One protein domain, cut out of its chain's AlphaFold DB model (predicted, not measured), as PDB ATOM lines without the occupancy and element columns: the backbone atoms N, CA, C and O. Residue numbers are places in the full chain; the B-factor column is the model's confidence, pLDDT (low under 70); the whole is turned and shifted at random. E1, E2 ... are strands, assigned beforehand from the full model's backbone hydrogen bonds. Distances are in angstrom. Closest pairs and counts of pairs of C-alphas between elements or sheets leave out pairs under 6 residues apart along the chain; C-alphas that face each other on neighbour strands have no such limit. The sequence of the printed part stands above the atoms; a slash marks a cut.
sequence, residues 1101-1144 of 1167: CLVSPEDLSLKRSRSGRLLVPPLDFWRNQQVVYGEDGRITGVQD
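AT A GLANCE: This is residues 1101 to 1144 of the 1167 residues of the protein "SANT associated" of Macleaya cordata (UniProt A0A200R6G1). With little regular structure, this is a small hairpin, E1 and E2, beside whose second strand the short stretch 1102 to 1103 pairs, while a long loop winds between that stretch and E1. The printed part has 44 residues, with no named helix and two named strands, E1 then E2, in an antiparallel sheet; the class is all strand, though named elements hold only 9 residues. It is compact, with a radius of gyration of the C-alphas of 10.5 A and spans of 30 by 22 by 16 A.

HOW THE PARTS SIT: Residues 1102 to 1103 pair antiparallel with residues 1142 to 1143 of E2, residues 1139 to 1143. E1, residues 1130 to 1133, and E2 form a hairpin with a tight link, antiparallel at 152 degrees. C-alphas 1131 and 1142 face each other at 4.7 A. N 1130 and O 1143, 3.0 A apart, are within hydrogen-bond range.

IN THESE COORDINATES: E1 begins at C-alpha 1130 (-7.690, 34.019, 17.395) and is 9.5 A long. E2, 10.8 A long, ends at C-alpha 1143 (-7.090, 28.946, 18.967).

THE WHOLE: The C-alphas farthest apart, of Arg 1114 and Trp 1126, are 30.0 A apart. The printed part has no cut. Its mean pLDDT is 87.4; Trp 1126 is under 70.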
ATOM      1  N   CYS A1101      -3.925  23.823  19.480       70.88
ATOM      2  CA  CYS A1101      -4.718  24.014  20.692       70.88
ATOM      3  C   CYS A1101      -5.941  24.884  20.363       70.88
ATOM      4  O   CYS A1101      -5.953  26.089  20.609       70.88
ATOM      5  N   LEU A1102      -6.937  24.258  19.733       83.69
ATOM      6  CA  LEU A1102      -8.293  24.786  19.616       83.69
ATOM      7  C   LEU A1102      -9.052  24.388  20.886       83.69
ATOM      8  O   LEU A1102      -9.258  23.200  21.123       83.69
ATOM      9  N   VAL A1103      -9.442  25.366  21.700       84.06
ATOM     10  CA  VAL A1103     -10.213  25.135  22.932       84.06
ATOM     11  C   VAL A1103     -11.688  25.420  22.647       84.06
ATOM     12  O   VAL A1103     -12.006  26.509  22.155       84.06
ATOM     13  N   SER A1104     -12.581  24.460  22.922       79.12
ATOM     14  CA  SER A1104     -13.996  24.555  22.535       79.12
ATOM     15  C   SER A1104     -14.737  25.634  23.351       79.12
ATOM     16  O   SER A1104     -14.359  25.915  24.495       79.12
ATOM     17  N   PRO A1105     -15.813  26.254  22.825       73.12
ATOM     18  CA  PRO A1105     -16.617  27.236  23.560       73.12
ATOM     19  C   PRO A1105     -17.199  26.691  24.872       73.12
ATOM     20  O   PRO A1105     -17.366  27.443  25.838       73.12
ATOM     21  N   GLU A1106     -17.496  25.390  24.896       75.94
ATOM     22  CA  GLU A1106     -17.976  24.631  26.049       75.94
ATOM     23  C   GLU A1106     -16.882  24.512  27.120       75.94
ATOM     24  O   GLU A1106     -17.118  24.878  28.274       75.94
ATOM     25  N   ASP A1107     -15.673  24.092  26.725       79.44
ATOM     26  CA  ASP A1107     -14.501  23.948  27.604       79.44
ATOM     27  C   ASP A1107     -14.100  25.285  28.246       79.44
ATOM     28  O   ASP A1107     -13.712  25.350  29.413       79.44
ATOM     29  N   LEU A1108     -14.230  26.378  27.487       71.75
ATOM     30  CA  LEU A1108     -13.935  27.740  27.934       71.75
ATOM     31  C   LEU A1108     -15.000  28.322  28.887       71.75
ATOM     32  O   LEU A1108     -14.805  29.416  29.422       71.75
ATOM     33  N   SER A1109     -16.116  27.624  29.137       82.62
ATOM     34  CA  SER A1109     -17.218  28.058  30.019       82.62
ATOM     35  C   SER A1109     -17.797  29.449  29.680       82.62
ATOM     36  O   SER A1109     -18.193  30.224  30.558       82.62
ATOM     37  N   LEU A1110     -17.822  29.796  28.386       86.88
ATOM     38  CA  LEU A1110     -18.047  31.168  27.918       86.88
ATOM     39  C   LEU A1110     -19.422  31.719  28.331       86.88
ATOM     40  O   LEU A1110     -20.477  31.297  27.852       86.88
ATOM     41  N   LYS A1111     -19.403  32.722  29.218       91.25
ATOM     42  CA  LYS A1111     -20.609  33.384  29.735       91.25
ATOM     43  C   LYS A1111     -21.393  34.049  28.602       91.25
ATOM     44  O   LYS A1111     -20.818  34.555  27.643       91.25
ATOM     45  N   ARG A1112     -22.718  34.123  28.737       90.81
ATOM     46  CA  ARG A1112     -23.577  34.901  27.830       90.81
ATOM     47  C   ARG A1112     -23.982  36.233  28.455       90.81
ATOM     48  O   ARG A1112     -24.232  36.331  29.653       90.81
ATOM     49  N   SER A1113     -24.062  37.259  27.615       93.50
ATOM     50  CA  SER A1113     -24.676  38.551  27.918       93.50
ATOM     51  C   SER A1113     -26.174  38.389  28.212       93.50
ATOM     52  O   SER A1113     -26.805  37.452  27.723       93.50
ATOM     53  N   ARG A1114     -26.791  39.372  28.888       89.44
ATOM     54  CA  ARG A1114     -28.264  39.494  29.000       89.44
ATOM     55  C   ARG A1114     -28.974  39.541  27.634       89.44
ATOM     56  O   ARG A1114     -30.168  39.293  27.566       89.44
ATOM     57  N   SER A1115     -28.236  39.831  26.558       92.06
ATOM     58  CA  SER A1115     -28.686  39.790  25.156       92.06
ATOM     59  C   SER A1115     -28.521  38.421  24.464       92.06
ATOM     60  O   SER A1115     -28.645  38.332  23.247       92.06
ATOM     61  N   GLY A1116     -28.150  37.361  25.192       89.88
ATOM     62  CA  GLY A1116     -27.909  36.013  24.652       89.88
ATOM     63  C   GLY A1116     -26.578  35.825  23.903       89.88
ATOM     64  O   GLY A1116     -26.147  34.684  23.710       89.88
ATOM     65  N   ARG A1117     -25.905  36.924  23.528       86.94
ATOM     66  CA  ARG A1117     -24.579  36.947  22.879       86.94
ATOM     67  C   ARG A1117     -23.509  36.305  23.767       86.94
ATOM     68  O   ARG A1117     -23.482  36.565  24.969       86.94
ATOM     69  N   LEU A1118     -22.615  35.516  23.176       91.19
ATOM     70  CA  LEU A1118     -21.457  34.937  23.867       91.19
ATOM     71  C   LEU A1118     -20.452  36.044  24.245       91.19
ATOM     72  O   LEU A1118     -20.233  36.968  23.462       91.19
ATOM     73  N   LEU A1119     -19.856  35.961  25.434       93.19
ATOM     74  CA  LEU A1119     -18.811  36.868  25.909       93.19
ATOM     75  C   LEU A1119     -17.464  36.145  25.853       93.19
ATOM     76  O   LEU A1119     -17.173  35.295  26.694       93.19
ATOM     77  N   VAL A1120     -16.646  36.495  24.863       93.38
ATOM     78  CA  VAL A1120     -15.257  36.027  24.768       93.38
ATOM     79  C   VAL A1120     -14.393  36.843  25.744       93.38
ATOM     80  O   VAL A1120     -14.532  38.069  25.776       93.38
ATOM     81  N   PRO A1121     -13.514  36.213  26.546       86.94
ATOM     82  CA  PRO A1121     -12.485  36.913  27.307       86.94
ATOM     83  C   PRO A1121     -11.587  37.790  26.414       86.94
ATOM     84  O   PRO A1121     -11.460  37.521  25.219       86.94
ATOM     85  N   PRO A1122     -10.905  38.807  26.973       92.19
ATOM     86  CA  PRO A1122      -9.864  39.527  26.249       92.19
ATOM     87  C   PRO A1122      -8.760  38.559  25.803       92.19
ATOM     88  O   PRO A1122      -8.081  37.969  26.643       92.19
ATOM     89  N   LEU A1123      -8.594  38.402  24.489       92.31
ATOM     90  CA  LEU A1123      -7.605  37.508  23.882       92.31
ATOM     91  C   LEU A1123      -6.187  37.993  24.219       92.31
ATOM     92  O   LEU A1123      -5.872  39.175  24.042       92.31
ATOM     93  N   ASP A1124      -5.306  37.097  24.661       83.50
ATOM     94  CA  ASP A1124      -3.888  37.427  24.819       83.50
ATOM     95  C   ASP A1124      -3.217  37.367  23.438       83.50
ATOM     96  O   ASP A1124      -2.711  36.333  23.004       83.50
ATOM     97  N   PHE A1125      -3.188  38.508  22.743       74.88
ATOM     98  CA  PHE A1125      -2.605  38.637  21.399       74.88
ATOM     99  C   PHE A1125      -1.143  38.158  21.302       74.88
ATOM    100  O   PHE A1125      -0.716  37.717  20.245       74.88
ATOM    101  N   TRP A1126      -0.394  38.161  22.411       66.94
ATOM    102  CA  TRP A1126       0.967  37.609  22.518       66.94
ATOM    103  C   TRP A1126       1.046  36.087  22.288       66.94
ATOM    104  O   TRP A1126       2.119  35.568  22.002       66.94
ATOM    105  N   ARG A1127      -0.075  35.370  22.444       77.44
ATOM    106  CA  ARG A1127      -0.253  33.949  22.090       77.44
ATOM    107  C   ARG A1127      -0.820  33.777  20.673       77.44
ATOM    108  O   ARG A1127      -1.296  32.699  20.333       77.44
ATOM    109  N   ASN A1128      -0.875  34.857  19.888       83.00
ATOM    110  CA  ASN A1128      -1.587  34.938  18.613       83.00
ATOM    111  C   ASN A1128      -3.036  34.409  18.711       83.00
ATOM    112  O   ASN A1128      -3.534  33.786  17.777       83.00
ATOM    113  N   GLN A1129      -3.698  34.605  19.863       92.81
ATOM    114  CA  GLN A1129      -5.022  34.037  20.123       92.81
ATOM    115  C   GLN A1129      -6.071  34.588  19.161       92.81
ATOM    116  O   GLN A1129      -6.382  35.782  19.184       92.81
ATOM    117  N   GLN A1130      -6.654  33.697  18.365       92.50
ATOM    118  CA  GLN A1130      -7.690  34.019  17.395       92.50
ATOM    119  C   GLN A1130      -8.997  33.310  17.758       92.50
ATOM    120  O   GLN A1130      -9.015  32.134  18.126       92.50
ATOM    121  N   VAL A1131     -10.111  34.036  17.643       94.56
ATOM    122  CA  VAL A1131     -11.452  33.449  17.727       94.56
ATOM    123  C   VAL A1131     -11.720  32.708  16.427       94.56
ATOM    124  O   VAL A1131     -11.691  33.313  15.353       94.56
ATOM    125  N   VAL A1132     -11.981  31.408  16.527       95.06
ATOM    126  CA  VAL A1132     -12.395  30.588  15.390       95.06
ATOM    127  C   VAL A1132     -13.915  30.627  15.306       95.06
ATOM    128  O   VAL A1132     -14.608  30.536  16.323       95.06
ATOM    129  N   TYR A1133     -14.425  30.795  14.089       95.00
ATOM    130  CA  TYR A1133     -15.852  30.802  13.789       95.00
ATOM    131  C   TYR A1133     -16.200  29.587  12.927       95.00
ATOM    132  O   TYR A1133     -15.419  29.195  12.060       95.00
ATOM    133  N   GLY A1134     -17.361  28.989  13.178       94.06
ATOM    134  CA  GLY A1134     -17.940  27.940  12.349       94.06
ATOM    135  C   GLY A1134     -18.655  28.500  11.122       94.06
ATOM    136  O   GLY A1134     -18.854  29.707  10.987       94.06
ATOM    137  N   GLU A1135     -19.095  27.596  10.249       94.38
ATOM    138  CA  GLU A1135     -19.861  27.915   9.036       94.38
ATOM    139  C   GLU A1135     -21.195  28.626   9.344       94.38
ATOM    140  O   GLU A1135     -21.686  29.410   8.536       94.38
ATOM    141  N   ASP A1136     -21.753  28.419  10.543       92.00
ATOM    142  CA  ASP A1136     -22.961  29.088  11.042       92.00
ATOM    143  C   ASP A1136     -22.696  30.476  11.669       92.00
ATOM    144  O   ASP A1136     -23.599  31.090  12.247       92.00
ATOM    145  N   GLY A1137     -21.454  30.966  11.599       90.44
ATOM    146  CA  GLY A1137     -21.022  32.238  12.178       90.44
ATOM    147  C   GLY A1137     -20.937  32.251  13.708       90.44
ATOM    148  O   GLY A1137     -20.685  33.310  14.292       90.44
ATOM    149  N   ARG A1138     -21.132  31.115  14.393       89.81
ATOM    150  CA  ARG A1138     -20.894  31.019  15.840       89.81
ATOM    151  C   ARG A1138     -19.419  30.808  16.121       89.81
ATOM    152  O   ARG A1138     -18.669  30.295  15.302       89.81
ATOM    153  N   ILE A1139     -19.010  31.201  17.318       93.38
ATOM    154  CA  ILE A1139     -17.664  30.943  17.823       93.38
ATOM    155  C   ILE A1139     -17.545  29.437  18.065       93.38
ATOM    156  O   ILE A1139     -18.332  28.899  18.839       93.38
ATOM    157  N   THR A1140     -16.584  28.786  17.413       93.31
ATOM    158  CA  THR A1140     -16.268  27.347  17.528       93.31
ATOM    159  C   THR A1140     -14.978  27.084  18.302       93.31
ATOM    160  O   THR A1140     -14.598  25.934  18.498       93.31
ATOM    161  N   GLY A1141     -14.325  28.137  18.796       94.44
ATOM    162  CA  GLY A1141     -13.284  28.038  19.812       94.44
ATOM    163  C   GLY A1141     -12.416  29.287  19.901       94.44
ATOM    164  O   GLY A1141     -12.595  30.256  19.159       94.44
ATOM    165  N   VAL A1142     -11.439  29.241  20.803       94.75
ATOM    166  CA  VAL A1142     -10.256  30.108  20.735       94.75
ATOM    167  C   VAL A1142      -9.063  29.223  20.408       94.75
ATOM    168  O   VAL A1142      -8.860  28.187  21.040       94.75
ATOM    169  N   GLN A1143      -8.299  29.625  19.400       94.19
ATOM    170  CA  GLN A1143      -7.090  28.946  18.967       94.19
ATOM    171  C   GLN A1143      -5.876  29.765  19.409       94.19
ATOM    172  O   GLN A1143      -5.738  30.919  19.001       94.19
ATOM    173  N   ASP A1144      -4.985  29.169  20.209       90.56
ATOM    174  CA  ASP A1144      -3.628  29.706  20.387       90.56
ATOM    175  C   ASP A1144      -2.930  29.623  19.017       90.56
ATOM    176  O   ASP A1144      -2.736  28.535  18.458       90.56
TER     177      ASP A1144